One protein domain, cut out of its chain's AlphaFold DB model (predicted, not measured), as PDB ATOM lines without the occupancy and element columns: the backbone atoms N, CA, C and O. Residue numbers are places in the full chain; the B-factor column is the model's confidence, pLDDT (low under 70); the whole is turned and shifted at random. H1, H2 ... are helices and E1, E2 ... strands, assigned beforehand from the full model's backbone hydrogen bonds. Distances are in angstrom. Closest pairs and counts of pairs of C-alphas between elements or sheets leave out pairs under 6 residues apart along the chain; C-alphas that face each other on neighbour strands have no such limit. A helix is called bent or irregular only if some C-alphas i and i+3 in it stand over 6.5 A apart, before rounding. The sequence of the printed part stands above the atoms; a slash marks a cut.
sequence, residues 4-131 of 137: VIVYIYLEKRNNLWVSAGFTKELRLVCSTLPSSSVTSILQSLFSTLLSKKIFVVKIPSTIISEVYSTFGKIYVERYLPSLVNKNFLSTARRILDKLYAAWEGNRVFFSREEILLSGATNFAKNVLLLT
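Overview. This is residues 4 to 131 of the 137 residues of an uncharacterized protein of Archaeoglobales archaeon ex4484_92 (UniProt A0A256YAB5). A twisted five-stranded sheet stands between helices on both faces, three layers in all: H1 and H2 cover one face, and H3 crosses the other. The last helix, H4, lies away from this body, beyond the E3 edge of the sheet, at the end of a long stretch with no named element, residues 104 to 121. The printed part has 128 residues with four named helices and five named strands, in the order E1 E2 E3 H1 E4 H2 E5 H3 H4; the class is mixed, helices and strands. The mixed sheet runs E3 E2 E1 E4 E5. The whole is compact, with a radius of gyration of the C-alphas of 14.4 A, and spans 40 by 31 by 29 A.

Arrangement. E1, residues 5 to 13, E2, residues 16 to 22, and E3, residues 28 to 31, form a meander, each strand the antiparallel neighbour of the one before. In the hairpin E1 and E2, N 9 and O 20 are 2.8 A apart; in the hairpin E2 and E3, N 21 and O 30 are 2.8 A apart, both within hydrogen-bond range. H1, residues 38 to 51, is on the sheet at a height of 8.7 A, with Val 38 and Trp 17 the closest C-alphas to E2, 6.2 A; it runs along the strands, at 21 degrees to E2 on the local plane. E4, residues 56 to 60, is parallel to E1, with N 8 and O 58 at 2.9 A; E3, H1 and E4 make a split strand-helix-strand unit, E2 and E1 lying between its strands, with a right-handed crossover. H2, residues 61 to 71, stands up from the sheet on the same face and touches H1, about perpendicular at 77 degrees, the closest C-alphas being those of Thr 39 and Thr 70, 6.2 A; H1 does this with residues 38 to 43 alone. H2 is irregular: C-alphas 62 and 65 are 7.6 A apart. E5, residues 77 to 79, is parallel to E4, with N 79 and O 59 at 2.8 A; E4, H2 and E5 make a strand-helix-strand unit, two parallel neighbours with a helix between, also right-handed. H3, residues 88 to 103, is on the opposite face at a height of 7.1 A; its closest C-alphas to E2 are those of Leu 96 and Ala 20, 7.3 A. H4, residues 122 to 131, is not on the sheet and is apart from H3. Every O i to N i+4 pair is within hydrogen-bond range in H1, H3 and H4, and 5 of 7 in H2.

Along the chain. E1 begins at C-alpha 5, (9.821, -6.219, 12.979), and is 25.6 A long. E2 measures 19.9 A, H1 20.1 A and H3 22.4 A. H4, 14.3 A, ends at C-alpha 131, (25.420, -14.235, 34.144).

Size, cuts and confidence. The C-alphas farthest apart, those of Ser 65 and Phe 123, are 41.4 A apart. The printed part has no cut, and the link from H3 to H4 is long. Mean pLDDT of the printed part is 86.5; residues 72 to 75 are under 70.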
ATOM      1  N   VAL A   4      13.613  -3.404  12.820       82.38
ATOM      2  CA  VAL A   4      13.288  -4.688  13.457       82.38
ATOM      3  C   VAL A   4      11.770  -4.808  13.519       82.38
ATOM      4  O   VAL A   4      11.109  -3.977  14.139       82.38
ATOM      5  N   ILE A   5      11.229  -5.831  12.858       88.81
ATOM      6  CA  ILE A   5       9.821  -6.219  12.979       88.81
ATOM      7  C   ILE A   5       9.711  -7.186  14.152       88.81
ATOM      8  O   ILE A   5      10.424  -8.192  14.181       88.81
ATOM      9  N   VAL A   6       8.821  -6.892  15.096       91.38
ATOM     10  CA  VAL A   6       8.596  -7.738  16.271       91.38
ATOM     11  C   VAL A   6       7.203  -8.346  16.226       91.38
ATOM     12  O   VAL A   6       6.210  -7.636  16.129       91.38
ATOM     13  N   TYR A   7       7.142  -9.668  16.320       93.06
ATOM     14  CA  TYR A   7       5.929 -10.471  16.384       93.06
ATOM     15  C   TYR A   7       5.626 -10.797  17.844       93.06
ATOM     16  O   TYR A   7       6.428 -11.455  18.508       93.06
ATOM     17  N   ILE A   8       4.491 -10.324  18.348       92.56
ATOM     18  CA  ILE A   8       4.076 -10.553  19.734       92.56
ATOM     19  C   ILE A   8       3.396 -11.898  19.850       92.56
ATOM     20  O   ILE A   8       2.374 -12.130  19.226       92.56
ATOM     21  N   TYR A   9       3.909 -12.769  20.703       91.94
ATOM     22  CA  TYR A   9       3.207 -13.977  21.097       91.94
ATOM     23  C   TYR A   9       2.716 -13.836  22.538       91.94
ATOM     24  O   TYR A   9       3.433 -13.319  23.396       91.94
ATOM     25  N   LEU A  10       1.484 -14.269  22.791       90.56
ATOM     26  CA  LEU A  10       0.824 -14.232  24.094       90.56
ATOM     27  C   LEU A  10       0.155 -15.588  24.325       90.56
ATOM     28  O   LEU A  10      -0.515 -16.106  23.432       90.56
ATOM     29  N   GLU A  11       0.311 -16.139  25.520       89.50
ATOM     30  CA  GLU A  11      -0.333 -17.385  25.937       89.50
ATOM     31  C   GLU A  11      -0.691 -17.314  27.429       89.50
ATOM     32  O   GLU A  11      -0.068 -16.570  28.193       89.50
ATOM     33  N   LYS A  12      -1.707 -18.073  27.850       89.56
ATOM     34  CA  LYS A  12      -2.115 -18.193  29.255       89.56
ATOM     35  C   LYS A  12      -1.521 -19.468  29.866       89.56
ATOM     36  O   LYS A  12      -1.612 -20.533  29.264       89.56
ATOM     37  N   ARG A  13      -0.931 -19.360  31.059       87.25
ATOM     38  CA  ARG A  13      -0.242 -20.415  31.822       87.25
ATOM     39  C   ARG A  13      -0.567 -20.278  33.304       87.25
ATOM     40  O   ARG A  13      -0.320 -19.223  33.877       87.25
ATOM     41  N   ASN A  14      -1.125 -21.318  33.926       86.75
ATOM     42  CA  ASN A  14      -1.487 -21.320  35.353       86.75
ATOM     43  C   ASN A  14      -2.261 -20.057  35.783       86.75
ATOM     44  O   ASN A  14      -1.922 -19.402  36.763       86.75
ATOM     45  N   ASN A  15      -3.275 -19.670  35.004       87.88
ATOM     46  CA  ASN A  15      -4.065 -18.440  35.182       87.88
ATOM     47  C   ASN A  15      -3.327 -17.100  35.028       87.88
ATOM     48  O   ASN A  15      -3.964 -16.053  35.124       87.88
ATOM     49  N   LEU A  16      -2.043 -17.116  34.689       91.06
ATOM     50  CA  LEU A  16      -1.264 -15.935  34.351       91.06
ATOM     51  C   LEU A  16      -1.074 -15.860  32.841       91.06
ATOM     52  O   LEU A  16      -0.876 -16.854  32.153       91.06
ATOM     53  N   TRP A  17      -1.130 -14.662  32.301       90.94
ATOM     54  CA  TRP A  17      -0.722 -14.378  30.944       90.94
ATOM     55  C   TRP A  17       0.793 -14.233  30.886       90.94
ATOM     56  O   TRP A  17       1.424 -13.761  31.832       90.94
ATOM     57  N   VAL A  18       1.377 -14.633  29.763       90.94
ATOM     58  CA  VAL A  18       2.800 -14.478  29.476       90.94
ATOM     59  C   VAL A  18       2.948 -14.012  28.036       90.94
ATOM     60  O   VAL A  18       2.291 -14.552  27.144       90.94
ATOM     61  N   SER A  19       3.818 -13.028  27.795       91.62
ATOM     62  CA  SER A  19       4.101 -12.545  26.446       91.62
ATOM     63  C   SER A  19       5.583 -12.370  26.167       91.62
ATOM     64  O   SER A  19       6.381 -12.031  27.045       91.62
ATOM     65  N   ALA A  20       5.928 -12.564  24.900       93.25
ATOM     66  CA  ALA A  20       7.241 -12.281  24.361       93.25
ATOM     67  C   ALA A  20       7.148 -11.746  22.929       93.25
ATOM     68  O   ALA A  20       6.245 -12.091  22.166       93.25
ATOM     69  N   GLY A  21       8.105 -10.896  22.572       93.19
ATOM     70  CA  GLY A  21       8.307 -10.385  21.224       93.19
ATOM     71  C   GLY A  21       9.435 -11.130  20.522       93.19
ATOM     72  O   GLY A  21      10.523 -11.276  21.081       93.19
ATOM     73  N   PHE A  22       9.193 -11.555  19.285       93.25
ATOM     74  CA  PHE A  22      10.128 -12.335  18.473       93.25
ATOM     75  C   PHE A  22      10.444 -11.651  17.146       93.25
ATOM     76  O   PHE A  22       9.598 -10.954  16.592       93.25
ATOM     77  N   THR A  23      11.630 -11.887  16.588       91.94
ATOM     78  CA  THR A  23      11.893 -11.579  15.172       91.94
ATOM     79  C   THR A  23      11.343 -12.673  14.253       91.94
ATOM     80  O   THR A  23      10.941 -13.748  14.707       91.94
ATOM     81  N   LYS A  24      11.357 -12.436  12.933       88.19
ATOM     82  CA  LYS A  24      10.985 -13.451  11.930       88.19
ATOM     83  C   LYS A  24      11.909 -14.680  11.982       88.19
ATOM     84  O   LYS A  24      11.469 -15.798  11.723       88.19
ATOM     85  N   GLU A  25      13.164 -14.474  12.372       89.88
ATOM     86  CA  GLU A  25      14.191 -15.499  12.599       89.88
ATOM     87  C   GLU A  25      14.045 -16.193  13.964       89.88
ATOM     88  O   GLU A  25      14.945 -16.911  14.388       89.88
ATOM     89  N   LEU A  26      12.915 -15.993  14.655       89.94
ATOM     90  CA  LEU A  26      12.560 -16.653  15.917       89.94
ATOM     91  C   LEU A  26      13.471 -16.291  17.097       89.94
ATOM     92  O   LEU A  26      13.571 -17.045  18.064       89.94
ATOM     93  N   ARG A  27      14.105 -15.116  17.046       92.12
ATOM     94  CA  ARG A  27      14.934 -14.606  18.145       92.12
ATOM     95  C   ARG A  27      14.087 -13.801  19.118       92.12
ATOM     96  O   ARG A  27      13.346 -12.914  18.696       92.12
ATOM     97  N   LEU A  28      14.235 -14.070  20.409       92.25
ATOM     98  CA  LEU A  28      13.602 -13.327  21.492       92.25
ATOM     99  C   LEU A  28      14.166 -11.902  21.558       92.25
ATOM    100  O   LEU A  28      15.371 -11.711  21.709       92.25
ATOM    101  N   VAL A  29      13.292 -10.903  21.469       91.00
ATOM    102  CA  VAL A  29      13.640  -9.474  21.544       91.00
ATOM    103  C   VAL A  29      13.351  -8.912  22.933       91.00
ATOM    104  O   VAL A  29      14.142  -8.146  23.487       91.00
ATOM    105  N   CYS A  30      12.201  -9.281  23.493       89.31
ATOM    106  CA  CYS A  30      11.751  -8.868  24.814       89.31
ATOM    107  C   CYS A  30      10.703  -9.847  25.347       89.31
ATOM    108  O   CYS A  30      10.047 -10.545  24.577       89.31
ATOM    109  N   SER A  31      10.509  -9.854  26.659       91.12
ATOM    110  CA  SER A  31       9.460 -10.607  27.346       91.12
ATOM    111  C   SER A  31       8.933  -9.802  28.525       91.12
ATOM    112  O   SER A  31       9.626  -8.916  29.024       91.12
ATOM    113  N   THR A  32       7.735 -10.129  28.991       89.12
ATOM    114  CA  THR A  32       7.144  -9.550  30.205       89.12
ATOM    115  C   THR A  32       7.115 -10.572  31.319       89.12
ATOM    116  O   THR A  32       7.005 -11.758  31.035       89.12
ATOM    117  N   LEU A  33       7.122 -10.127  32.576       88.94
ATOM    118  CA  LEU A  33       6.773 -11.006  33.695       88.94
ATOM    119  C   LEU A  33       5.329 -11.530  33.550       88.94
ATOM    120  O   LEU A  33       4.506 -10.866  32.905       88.94
ATOM    121  N   PRO A  34       5.001 -12.692  34.146       91.19
ATOM    122  CA  PRO A  34       3.638 -13.196  34.180       91.19
ATOM    123  C   PRO A  34       2.705 -12.209  34.879       91.19
ATOM    124  O   PRO A  34       3.070 -11.609  35.889       91.19
ATOM    125  N   SER A  35       1.483 -12.067  34.377       92.00
ATOM    126  CA  SER A  35       0.469 -11.208  34.997       92.00
ATOM    127  C   SER A  35      -0.919 -11.805  34.851       92.00
ATOM    128  O   SER A  35      -1.229 -12.419  33.838       92.00
ATOM    129  N   SER A  36      -1.801 -11.567  35.815       91.94
ATOM    130  CA  SER A  36      -3.222 -11.898  35.677       91.94
ATOM    131  C   SER A  36      -3.939 -11.036  34.624       91.94
ATOM    132  O   SER A  36      -5.015 -11.411  34.162       91.94
ATOM    133  N   SER A  37      -3.342  -9.915  34.202       90.38
ATOM    134  CA  SER A  37      -3.933  -8.941  33.279       90.38
ATOM    135  C   SER A  37      -3.228  -8.920  31.919       90.38
ATOM    136  O   SER A  37      -2.035  -8.616  31.821       90.38
ATOM    137  N   VAL A  38      -3.992  -9.171  30.849       87.38
ATOM    138  CA  VAL A  38      -3.522  -9.013  29.457       87.38
ATOM    139  C   VAL A  38      -3.092  -7.571  29.203       87.38
ATOM    140  O   VAL A  38      -2.032  -7.329  28.632       87.38
ATOM    141  N   THR A  39      -3.882  -6.611  29.678       87.62
ATOM    142  CA  THR A  39      -3.634  -5.173  29.540       87.62
ATOM    143  C   THR A  39      -2.283  -4.782  30.139       87.62
ATOM    144  O   THR A  39      -1.490  -4.124  29.469       87.62
ATOM    145  N   SER A  40      -1.973  -5.241  31.358       89.12
ATOM    146  CA  SER A  40      -0.699  -4.941  32.027       89.12
ATOM    147  C   SER A  40       0.500  -5.512  31.266       89.12
ATOM    148  O   SER A  40       1.528  -4.847  31.132       89.12
ATOM    149  N   ILE A  41       0.365  -6.722  30.717       90.50
ATOM    150  CA  ILE A  41       1.406  -7.337  29.884       90.50
ATOM    151  C   ILE A  41       1.626  -6.553  28.609       90.50
ATOM    152  O   ILE A  41       2.763  -6.220  28.287       90.50
ATOM    153  N   LEU A  42       0.553  -6.223  27.895       87.88
ATOM    154  CA  LEU A  42       0.682  -5.447  26.676       87.88
ATOM    155  C   LEU A  42       1.336  -4.091  26.987       87.88
ATOM    156  O   LEU A  42       2.256  -3.696  26.279       87.88
ATOM    157  N   GLN A  43       0.962  -3.421  28.085       87.81
ATOM    158  CA  GLN A  43       1.538  -2.118  28.470       87.81
ATOM    159  C   GLN A  43       3.030  -2.213  28.751       87.81
ATOM    160  O   GLN A  43       3.812  -1.419  28.221       87.81
ATOM    161  N   SER A  44       3.436  -3.217  29.527       89.38
ATOM    162  CA  SER A  44       4.844  -3.493  29.806       89.38
ATOM    163  C   SER A  44       5.629  -3.786  28.521       89.38
ATOM    164  O   SER A  44       6.715  -3.236  28.299       89.38
ATOM    165  N   LEU A  45       5.055  -4.598  27.631       89.44
ATOM    166  CA  LEU A  45       5.700  -4.998  26.392       89.44
ATOM    167  C   LEU A  45       5.869  -3.814  25.431       89.44
ATOM    168  O   LEU A  45       6.975  -3.578  24.945       89.44
ATOM    169  N   PHE A  46       4.816  -3.029  25.193       86.81
ATOM    170  CA  PHE A  46       4.893  -1.855  24.320       86.81
ATOM    171  C   PHE A  46       5.840  -0.796  24.867       86.81
ATOM    172  O   PHE A  46       6.643  -0.259  24.106       86.81
ATOM    173  N   SER A  47       5.827  -0.551  26.177       87.06
ATOM    174  CA  SER A  47       6.775   0.373  26.814       87.06
ATOM    175  C   SER A  47       8.227  -0.066  26.585       87.06
ATOM    176  O   SER A  47       9.095   0.752  26.275       87.06
ATOM    177  N   THR A  48       8.490  -1.375  26.654       88.06
ATOM    178  CA  THR A  48       9.815  -1.955  26.382       88.06
ATOM    179  C   THR A  48      10.222  -1.821  24.912       88.06
ATOM    180  O   THR A  48      11.386  -1.568  24.604       88.06
ATOM    181  N   LEU A  49       9.282  -1.982  23.981       86.31
ATOM    182  CA  LEU A  49       9.554  -1.808  22.554       86.31
ATOM    183  C   LEU A  49       9.825  -0.343  22.198       86.31
ATOM    184  O   LEU A  49      10.779  -0.060  21.470       86.31
ATOM    185  N   LEU A  50       9.047   0.583  22.762       83.81
ATOM    186  CA  LEU A  50       9.219   2.022  22.571       83.81
ATOM    187  C   LEU A  50      10.575   2.505  23.094       83.81
ATOM    188  O   LEU A  50      11.283   3.214  22.378       83.81
ATOM    189  N   SER A  51      10.995   2.068  24.287       83.69
ATOM    190  CA  SER A  51      12.313   2.426  24.834       83.69
ATOM    191  C   SER A  51      13.473   1.900  23.979       83.69
ATOM    192  O   SER A  51      14.516   2.544  23.867       83.69
ATOM    193  N   LYS A  52      13.270   0.770  23.290       80.12
ATOM    194  CA  LYS A  52      14.208   0.201  22.308       80.12
ATOM    195  C   LYS A  52      14.089   0.813  20.906       80.12
ATOM    196  O   LYS A  52      14.789   0.357  20.001       80.12
ATOM    197  N   LYS A  53      13.244   1.835  20.706       83.06
ATOM    198  CA  LYS A  53      12.961   2.468  19.403       83.06
ATOM    199  C   LYS A  53      12.482   1.463  18.341       83.06
ATOM    200  O   LYS A  53      12.840   1.561  17.166       83.06
ATOM    201  N   ILE A  54      11.692   0.473  18.759       82.31
ATOM    202  CA  ILE A  54      11.074  -0.520  17.879       82.31
ATOM    203  C   ILE A  54       9.637  -0.087  17.594       82.31
ATOM    204  O   ILE A  54       8.806  -0.046  18.496       82.31
ATOM    205  N   PHE A  55       9.348   0.203  16.326       74.69
ATOM    206  CA  PHE A  55       8.066   0.787  15.908       74.69
ATOM    207  C   PHE A  55       7.224  -0.122  15.008       74.69
ATOM    208  O   PHE A  55       6.064   0.184  14.759       74.69
ATOM    209  N   VAL A  56       7.780  -1.233  14.509       80.12
ATOM    210  CA  VAL A  56       7.041  -2.170  13.649       80.12
ATOM    211  C   VAL A  56       6.673  -3.403  14.461       80.12
ATOM    212  O   VAL A  56       7.488  -4.309  14.645       80.12
ATOM    213  N   VAL A  57       5.440  -3.418  14.964       85.38
ATOM    214  CA  VAL A  57       4.926  -4.478  15.835       85.38
ATOM    215  C   VAL A  57       3.778  -5.201  15.146       85.38
ATOM    216  O   VAL A  57       2.825  -4.580  14.671       85.38
ATOM    217  N   LYS A  58       3.880  -6.529  15.101       89.88
ATOM    218  CA  LYS A  58       2.845  -7.423  14.598       89.88
ATOM    219  C   LYS A  58       2.192  -8.158  15.754       89.88
ATOM    220  O   LYS A  58       2.880  -8.702  16.615       89.88
ATOM    221  N   ILE A  59       0.866  -8.192  15.755       87.25
ATOM    222  CA  ILE A  59       0.057  -8.747  16.841       87.25
ATOM    223  C   ILE A  59      -0.837  -9.871  16.317       87.25
ATOM    224  O   ILE A  59      -1.395  -9.729  15.224       87.25
ATOM    225  N   PRO A  60      -1.003 -10.975  17.064       86.44
ATOM    226  CA  PRO A  60      -1.909 -12.040  16.685       86.44
ATOM    227  C   PRO A  60      -3.311 -11.470  16.505       86.44
ATOM    228  O   PRO A  60      -3.802 -10.719  17.350       86.44
ATOM    229  N   SER A  61      -3.976 -11.843  15.415       84.56
ATOM    230  CA  SER A  61      -5.349 -11.407  15.135       84.56
ATOM    231  C   SER A  61      -6.313 -11.678  16.295       84.56
ATOM    232  O   SER A  61      -7.273 -10.936  16.462       84.56
ATOM    233  N   THR A  62      -6.027 -12.692  17.112       84.94
ATOM    234  CA  THR A  62      -6.820 -13.115  18.270       84.94
ATOM    235  C   THR A  62      -6.818 -12.137  19.441       84.94
ATOM    236  O   THR A  62      -7.717 -12.238  20.259       84.94
ATOM    237  N   ILE A  63      -5.831 -11.237  19.554       83.88
ATOM    238  CA  ILE A  63      -5.713 -10.293  20.690       83.88
ATOM    239  C   ILE A  63      -5.730  -8.824  20.252       83.88
ATOM    240  O   ILE A  63      -5.395  -7.915  21.012       83.88
ATOM    241  N   ILE A  64      -6.040  -8.567  18.978       82.31
ATOM    242  CA  ILE A  64      -5.972  -7.217  18.417       82.31
ATOM    243  C   ILE A  64      -7.039  -6.291  19.014       82.31
ATOM    244  O   ILE A  64      -6.806  -5.093  19.154       82.31
ATOM    245  N   SER A  65      -8.199  -6.840  19.378       83.31
ATOM    246  CA  SER A  65      -9.276  -6.122  20.064       83.31
ATOM    247  C   SER A  65      -8.804  -5.556  21.399       83.31
ATOM    248  O   SER A  65      -9.027  -4.382  21.680       83.31
ATOM    249  N   GLU A  66      -8.098  -6.366  22.181       83.38
ATOM    250  CA  GLU A  66      -7.556  -6.043  23.496       83.38
ATOM    251  C   GLU A  66      -6.458  -4.987  23.394       83.38
ATOM    252  O   GLU A  66      -6.327  -4.113  24.251       83.38
ATOM    253  N   VAL A  67      -5.672  -5.028  22.319       81.50
ATOM    254  CA  VAL A  67      -4.675  -3.993  22.042       81.50
ATOM    255  C   VAL A  67      -5.358  -2.673  21.705       81.50
ATOM    256  O   VAL A  67      -4.998  -1.643  22.273       81.50
ATOM    257  N   TYR A  68      -6.364  -2.687  20.829       82.62
ATOM    258  CA  TYR A  68      -7.078  -1.465  20.465       82.62
ATOM    259  C   TYR A  68      -7.869  -0.862  21.625       82.62
ATOM    260  O   TYR A  68      -7.946   0.360  21.717       82.62
ATOM    261  N   SER A  69      -8.418  -1.677  22.527       80.25
ATOM    262  CA  SER A  69      -9.074  -1.166  23.734       80.25
ATOM    263  C   SER A  69      -8.074  -0.572  24.727       80.25
ATOM    264  O   SER A  69      -8.363   0.448  25.344       80.25
ATOM    265  N   THR A  70      -6.885  -1.169  24.854       80.62
ATOM    266  CA  THR A  70      -5.876  -0.728  25.828       80.62
ATOM    267  C   THR A  70      -5.133   0.533  25.389       80.62
ATOM    268  O   THR A  70      -4.807   1.371  26.226       80.62
ATOM    269  N   PHE A  71      -4.834   0.674  24.096       76.19
ATOM    270  CA  PHE A  71      -3.963   1.747  23.604       76.19
ATOM    271  C   PHE A  71      -4.596   2.654  22.546       76.19
ATOM    272  O   PHE A  71      -3.920   3.519  21.986       76.19
ATOM    273  N   GLY A  72      -5.871   2.448  22.221       69.88
ATOM    274  CA  GLY A  72      -6.485   3.075  21.056       69.88
ATOM    275  C   GLY A  72      -5.898   2.545  19.744       69.88
ATOM    276  O   GLY A  72      -5.271   1.485  19.689       69.88
ATOM    277  N   LYS A  73      -6.098   3.284  18.647       64.19
ATOM    278  CA  LYS A  73      -5.583   2.925  17.315       64.19
ATOM    279  C   LYS A  73      -4.071   3.183  17.212       64.19
ATOM    280  O   LYS A  73      -3.644   4.103  16.521       64.19
ATOM    281  N   ILE A  74      -3.249   2.373  17.879       69.75
ATOM    282  CA  ILE A  74      -1.816   2.296  17.557       69.75
ATOM    283  C   ILE A  74      -1.660   1.648  16.174       69.75
ATOM    284  O   ILE A  74      -2.423   0.751  15.811       69.75
ATOM    285  N   TYR A  75      -0.664   2.085  15.398       66.94
ATOM    286  CA  TYR A  75      -0.276   1.430  14.149       66.94
ATOM    287  C   TYR A  75       0.356   0.057  14.440       66.94
ATOM    288  O   TYR A  75       1.565  -0.069  14.629       66.94
ATOM    289  N   VAL A  76      -0.489  -0.970  14.528       78.06
ATOM    290  CA  VAL A  76      -0.102  -2.371  14.725       78.06
ATOM    291  C   VAL A  76      -0.659  -3.210  13.585       78.06
ATOM    292  O   VAL A  76      -1.830  -3.104  13.220       78.06
ATOM    293  N   GLU A  77       0.180  -4.061  13.006       85.19
ATOM    294  CA  GLU A  77      -0.257  -4.960  11.941       85.19
ATOM    295  C   GLU A  77      -0.713  -6.294  12.532       85.19
ATOM    296  O   GLU A  77      -0.054  -6.884  13.387       85.19
ATOM    297  N   ARG A  78      -1.844  -6.808  12.055       89.38
ATOM    298  CA  ARG A  78      -2.325  -8.133  12.455       89.38
ATOM    299  C   ARG A  78      -1.492  -9.218  11.776       89.38
ATOM    300  O   ARG A  78      -1.068  -9.060  10.632       89.38
ATOM    301  N   TYR A  79      -1.312 -10.349  12.446       90.19
ATOM    302  CA  TYR A  79      -0.781 -11.558  11.825       90.19
ATOM    303  C   TYR A  79      -1.454 -12.820  12.362       90.19
ATOM    304  O   TYR A  79      -2.037 -12.830  13.445       90.19
ATOM    305  N   LEU A  80      -1.348 -13.902  11.595       84.94
ATOM    306  CA  LEU A  80      -1.659 -15.252  12.050       84.94
ATOM    307  C   LEU A  80      -0.339 -15.957  12.380       84.94
ATOM    308  O   LEU A  80       0.521 -16.035  11.500       84.94
ATOM    309  N   PRO A  81      -0.146 -16.480  13.604       78.69
ATOM    310  CA  PRO A  81       1.104 -17.139  13.983       78.69
ATOM    311  C   PRO A  81       1.554 -18.268  13.058       78.69
ATOM    312  O   PRO A  81       2.747 -18.397  12.791       78.69
ATOM    313  N   SER A  82       0.605 -19.021  12.502       78.00
ATOM    314  CA  SER A  82       0.858 -20.070  11.510       78.00
ATOM    315  C   SER A  82       1.481 -19.556  10.205       78.00
ATOM    316  O   SER A  82       2.132 -20.325   9.504       78.00
ATOM    317  N   LEU A  83       1.318 -18.269   9.883       82.06
ATOM    318  CA  LEU A  83       1.799 -17.652   8.642       82.06
ATOM    319  C   LEU A  83       3.168 -16.966   8.780       82.06
ATOM    320  O   LEU A  83       3.715 -16.504   7.782       82.06
ATOM    321  N   VAL A  84       3.739 -16.876   9.988       80.31
ATOM    322  CA  VAL A  84       5.055 -16.232  10.189       80.31
ATOM    323  C   VAL A  84       6.186 -17.147   9.736       80.31
ATOM    324  O   VAL A  84       7.074 -16.736   8.989       80.31
ATOM    325  N   ASN A  85       6.162 -18.382  10.235       82.50
ATOM    326  CA  ASN A  85       7.128 -19.442   9.976       82.50
ATOM    327  C   ASN A  85       6.509 -20.763  10.470       82.50
ATOM    328  O   ASN A  85       5.873 -20.773  11.526       82.50
ATOM    329  N   LYS A  86       6.734 -21.881   9.766       81.81
ATOM    330  CA  LYS A  86       6.248 -23.214  10.175       81.81
ATOM    331  C   LYS A  86       6.664 -23.579  11.609       81.81
ATOM    332  O   LYS A  86       5.891 -24.201  12.328       81.81
ATOM    333  N   ASN A  87       7.841 -23.122  12.046       89.12
ATOM    334  CA  ASN A  87       8.389 -23.395  13.378       89.12
ATOM    335  C   ASN A  87       8.108 -22.285  14.403       89.12
ATOM    336  O   ASN A  87       8.625 -22.345  15.519       89.12
ATOM    337  N   PHE A  88       7.333 -21.251  14.049       89.56
ATOM    338  CA  PHE A  88       7.125 -20.096  14.925       89.56
ATOM    339  C   PHE A  88       6.472 -20.503  16.245       89.56
ATOM    340  O   PHE A  88       7.019 -20.233  17.308       89.56
ATOM    341  N   LEU A  89       5.328 -21.190  16.177       89.56
ATOM    342  CA  LEU A  89       4.549 -21.552  17.363       89.56
ATOM    343  C   LEU A  89       5.313 -22.486  18.303       89.56
ATOM    344  O   LEU A  89       5.337 -22.249  19.507       89.56
ATOM    345  N   SER A  90       5.962 -23.521  17.763       91.62
ATOM    346  CA  SER A  90       6.747 -24.464  18.565       91.62
ATOM    347  C   SER A  90       7.941 -23.780  19.231       91.62
ATOM    348  O   SER A  90       8.195 -23.995  20.416       91.62
ATOM    349  N   THR A  91       8.639 -22.901  18.509       92.00
ATOM    350  CA  THR A  91       9.804 -22.182  19.044       92.00
ATOM    351  C   THR A  91       9.401 -21.124  20.067       92.00
ATOM    352  O   THR A  91      10.022 -21.037  21.126       92.00
ATOM    353  N   ALA A  92       8.342 -20.357  19.792       91.56
ATOM    354  CA  ALA A  92       7.822 -19.348  20.709       91.56
ATOM    355  C   ALA A  92       7.366 -19.986  22.026       91.56
ATOM    356  O   ALA A  92       7.752 -19.510  23.091       91.56
ATOM    357  N   ARG A  93       6.632 -21.109  21.962       91.81
ATOM    358  CA  ARG A  93       6.243 -21.882  23.151       91.81
ATOM    359  C   ARG A  93       7.446 -22.383  23.933       91.81
ATOM    360  O   ARG A  93       7.529 -22.088  25.115       91.81
ATOM    361  N   ARG A  94       8.423 -23.014  23.271       93.62
ATOM    362  CA  ARG A  94       9.653 -23.491  23.926       93.62
ATOM    363  C   ARG A  94      10.410 -22.366  24.640       93.62
ATOM    364  O   ARG A  94      10.939 -22.566  25.729       93.62
ATOM    365  N   ILE A  95      10.492 -21.182  24.030       93.75
ATOM    366  CA  ILE A  95      11.131 -20.012  24.650       93.75
ATOM    367  C   ILE A  95      10.292 -19.481  25.820       93.75
ATOM    368  O   ILE A  95      10.864 -19.123  26.847       93.75
ATOM    369  N   LEU A  96       8.961 -19.461  25.711       92.06
ATOM    370  CA  LEU A  96       8.087 -19.108  26.831       92.06
ATOM    371  C   LEU A  96       8.174 -20.119  27.983       92.06
ATOM    372  O   LEU A  96       8.194 -19.689  29.130       92.06
ATOM    373  N   ASP A  97       8.286 -21.422  27.705       91.19
ATOM    374  CA  ASP A  97       8.510 -22.464  28.719       91.19
ATOM    375  C   ASP A  97       9.793 -22.175  29.504       91.19
ATOM    376  O   ASP A  97       9.794 -22.158  30.733       91.19
ATOM    377  N   LYS A  98      10.877 -21.867  28.780       91.56
ATOM    378  CA  LYS A  98      12.159 -21.461  29.363       91.56
ATOM    379  C   LYS A  98      12.025 -20.208  30.230       91.56
ATOM    380  O   LYS A  98      12.526 -20.183  31.348       91.56
ATOM    381  N   LEU A  99      11.362 -19.164  29.731       90.44
ATOM    382  CA  LEU A  99      11.152 -17.927  30.491       90.44
ATOM    383  C   LEU A  99      10.337 -18.179  31.762       90.44
ATOM    384  O   LEU A  99      10.707 -17.698  32.829       90.44
ATOM    385  N   TYR A 100       9.273 -18.974  31.656       89.12
ATOM    386  CA  TYR A 100       8.409 -19.307  32.779       89.12
ATOM    387  C   TYR A 100       9.151 -20.097  33.858       89.12
ATOM    388  O   TYR A 100       9.149 -19.698  35.020       89.12
ATOM    389  N   ALA A 101       9.892 -21.134  33.460       88.50
ATOM    390  CA  ALA A 101      10.731 -21.901  34.372       88.50
ATOM    391  C   ALA A 101      11.793 -21.020  35.055       88.50
ATOM    392  O   ALA A 101      12.021 -21.161  36.255       88.50
ATOM    393  N   ALA A 102      12.405 -20.078  34.326       86.44
ATOM    394  CA  ALA A 102      13.370 -19.140  34.900       86.44
ATOM    395  C   ALA A 102      12.738 -18.236  35.976       86.44
ATOM    396  O   ALA A 102      13.372 -17.961  36.993       86.44
ATOM    397  N   TRP A 103      11.486 -17.801  35.798       84.88
ATOM    398  CA  TRP A 103      10.772 -17.013  36.812       84.88
ATOM    399  C   TRP A 103      10.398 -17.814  38.053       84.88
ATOM    400  O   TRP A 103      10.478 -17.285  39.161       84.88
ATOM    401  N   GLU A 104      10.068 -19.091  37.887       86.62
ATOM    402  CA  GLU A 104       9.879 -20.024  39.004       86.62
ATOM    403  C   GLU A 104      11.191 -20.318  39.756       86.62
ATOM    404  O   GLU A 104      11.180 -20.939  40.814       86.62
ATOM    405  N   GLY A 105      12.328 -19.817  39.259       84.44
ATOM    406  CA  GLY A 105      13.644 -19.984  39.872       84.44
ATOM    407  C   GLY A 105      14.394 -21.220  39.386       84.44
ATOM    408  O   GLY A 105      15.469 -21.516  39.905       84.44
ATOM    409  N   ASN A 106      13.874 -21.923  38.377       86.00
ATOM    410  CA  ASN A 106      14.574 -23.045  37.771       86.00
ATOM    411  C   ASN A 106      15.779 -22.563  36.959       86.00
ATOM    412  O   ASN A 106      15.795 -21.472  36.379       86.00
ATOM    413  N   ARG A 107      16.794 -23.421  36.858       82.94
ATOM    414  CA  ARG A 107      17.973 -23.150  36.039       82.94
ATOM    415  C   ARG A 107      17.639 -23.329  34.561       82.94
ATOM    416  O   ARG A 107      17.310 -24.430  34.126       82.94
ATOM    417  N   VAL A 108      17.773 -22.260  33.781       85.25
ATOM    418  CA  VAL A 108      17.432 -22.249  32.354       85.25
ATOM    419  C   VAL A 108      18.563 -21.645  31.535       85.25
ATOM    420  O   VAL A 108      19.215 -20.695  31.955       85.25
ATOM    421  N   PHE A 109      18.775 -22.184  30.335       84.88
ATOM    422  CA  PHE A 109      19.813 -21.729  29.421       84.88
ATOM    423  C   PHE A 109      19.220 -21.239  28.101       84.88
ATOM    424  O   PHE A 109      18.451 -21.944  27.432       84.88
ATOM    425  N   PHE A 110      19.641 -20.041  27.705       86.12
ATOM    426  CA  PHE A 110      19.376 -19.477  26.390       86.12
ATOM    427  C   PHE A 110      20.666 -19.460  25.576       86.12
ATOM    428  O   PHE A 110      21.720 -19.026  26.047       86.12
ATOM    429  N   SER A 111      20.577 -19.956  24.350       86.56
ATOM    430  CA  SER A 111      21.657 -19.887  23.366       86.56
ATOM    431  C   SER A 111      21.784 -18.475  22.775       86.56
ATOM    432  O   SER A 111      20.888 -17.635  22.912       86.56
ATOM    433  N   ARG A 112      22.908 -18.190  22.103       83.19
ATOM    434  CA  ARG A 112      23.148 -16.877  21.469       83.19
ATOM    435  C   ARG A 112      22.161 -16.602  20.342       83.19
ATOM    436  O   ARG A 112      21.812 -15.453  20.066       83.19
ATOM    437  N   GLU A 113      21.742 -17.668  19.687       87.38
ATOM    438  CA  GLU A 113      20.842 -17.673  18.554       87.38
ATOM    439  C   GLU A 113      19.414 -17.366  19.020       87.38
ATOM    440  O   GLU A 113      18.701 -16.635  18.340       87.38
ATOM    441  N   GLU A 114      19.033 -17.811  20.221       90.00
ATOM    442  CA  GLU A 114      17.688 -17.625  20.778       90.00
ATOM    443  C   GLU A 114      17.369 -16.184  21.199       90.00
ATOM    444  O   GLU A 114      16.193 -15.843  21.257       90.00
ATOM    445  N   ILE A 115      18.360 -15.325  21.471       88.94
ATOM    446  CA  ILE A 115      18.132 -13.952  21.964       88.94
ATOM    447  C   ILE A 115      18.743 -12.920  21.020       88.94
ATOM    448  O   ILE A 115      19.915 -13.000  20.650       88.94
ATOM    449  N   LEU A 116      17.968 -11.897  20.664       87.81
ATOM    450  CA  LEU A 116      18.452 -10.730  19.940       87.81
ATOM    451  C   LEU A 116      19.010  -9.681  20.916       87.81
ATOM    452  O   LEU A 116      18.284  -8.852  21.455       87.81
ATOM    453  N   LEU A 117      20.332  -9.662  21.078       82.44
ATOM    454  CA  LEU A 117      21.054  -8.644  21.855       82.44
ATOM    455  C   LEU A 117      21.558  -7.498  20.957       82.44
ATOM    456  O   LEU A 117      22.749  -7.173  20.944       82.44
ATOM    457  N   SER A 118      20.681  -6.931  20.125       77.56
ATOM    458  CA  SER A 118      21.037  -5.802  19.255       77.56
ATOM    459  C   SER A 118      21.409  -4.566  20.085       77.56
ATOM    460  O   SER A 118      20.821  -4.298  21.129       77.56
ATOM    461  N   GLY A 119      22.433  -3.826  19.648       75.62
ATOM    462  CA  GLY A 119      22.925  -2.629  20.346       75.62
ATOM    463  C   GLY A 119      23.845  -2.890  21.546       75.62
ATOM    464  O   GLY A 119      24.528  -1.971  21.983       75.62
ATOM    465  N   ALA A 120      23.938  -4.127  22.045       81.75
ATOM    466  CA  ALA A 120      24.909  -4.487  23.076       81.75
ATOM    467  C   ALA A 120      26.309  -4.707  22.476       81.75
ATOM    468  O   ALA A 120      26.457  -5.335  21.418       81.75
ATOM    469  N   THR A 121      27.345  -4.238  23.176       88.00
ATOM    470  CA  THR A 121      28.747  -4.518  22.826       88.00
ATOM    471  C   THR A 121      29.042  -6.015  22.941       88.00
ATOM    472  O   THR A 121      28.345  -6.750  23.643       88.00
ATOM    473  N   ASN A 122      30.094  -6.496  22.271       88.88
ATOM    474  CA  ASN A 122      30.504  -7.902  22.393       88.88
ATOM    475  C   ASN A 122      30.837  -8.278  23.843       88.88
ATOM    476  O   ASN A 122      30.461  -9.358  24.291       88.88
ATOM    477  N   PHE A 123      31.458  -7.359  24.589       90.62
ATOM    478  CA  PHE A 123      31.690  -7.526  26.020       90.62
ATOM    479  C   PHE A 123      30.374  -7.707  26.790       90.62
ATOM    480  O   PHE A 123      30.198  -8.727  27.449       90.62
ATOM    481  N   ALA A 124      29.409  -6.792  26.631       89.44
ATOM    482  CA  ALA A 124      28.118  -6.876  27.320       89.44
ATOM    483  C   ALA A 124      27.350  -8.161  26.973       89.44
ATOM    484  O   ALA A 124      26.781  -8.798  27.856       89.44
ATOM    485  N   LYS A 125      27.378  -8.590  25.704       88.38
ATOM    486  CA  LYS A 125      26.788  -9.869  25.279       88.38
ATOM    487  C   LYS A 125      27.431 -11.053  25.996       88.38
ATOM    488  O   LYS A 125      26.716 -11.918  26.487       88.38
ATOM    489  N   ASN A 126      28.762 -11.094  26.056       88.38
ATOM    490  CA  ASN A 126      29.486 -12.167  26.734       88.38
ATOM    491  C   ASN A 126      29.168 -12.196  28.234       88.38
ATOM    492  O   ASN A 126      28.886 -13.269  28.760       88.38
ATOM    493  N   VAL A 127      29.150 -11.030  28.891       89.56
ATOM    494  CA  VAL A 127      28.788 -10.907  30.310       89.56
ATOM    495  C   VAL A 127      27.366 -11.407  30.549       89.56
ATOM    496  O   VAL A 127      27.182 -12.285  31.381       89.56
ATOM    497  N   LEU A 128      26.378 -10.936  29.780       86.31
ATOM    498  CA  LEU A 128      24.979 -11.364  29.918       86.31
ATOM    499  C   LEU A 128      24.818 -12.882  29.759       86.31
ATOM    500  O   LEU A 128      24.155 -13.531  30.560       86.31
ATOM    501  N   LEU A 129      25.454 -13.475  28.750       83.06
ATOM    502  CA  LEU A 129      25.365 -14.919  28.513       83.06
ATOM    503  C   LEU A 129      26.034 -15.753  29.608       83.06
ATOM    504  O   LEU A 129      25.668 -16.913  29.792       83.06
ATOM    505  N   LEU A 130      27.035 -15.200  30.295       85.38
ATOM    506  CA  LEU A 130      27.652 -15.838  31.454       85.38
ATOM    507  C   LEU A 130      26.759 -15.695  32.686       85.38
ATOM    508  O   LEU A 130      26.502 -16.691  33.357       85.38
ATOM    509  N   THR A 131      26.239 -14.496  32.953       84.44
ATOM    510  CA  THR A 131      25.420 -14.235  34.144       84.44
ATOM    511  C   THR A 131      24.080 -14.959  34.101       84.44
ATOM    512  O   THR A 131      23.628 -15.443  35.130       84.44
TER     513      THR A 131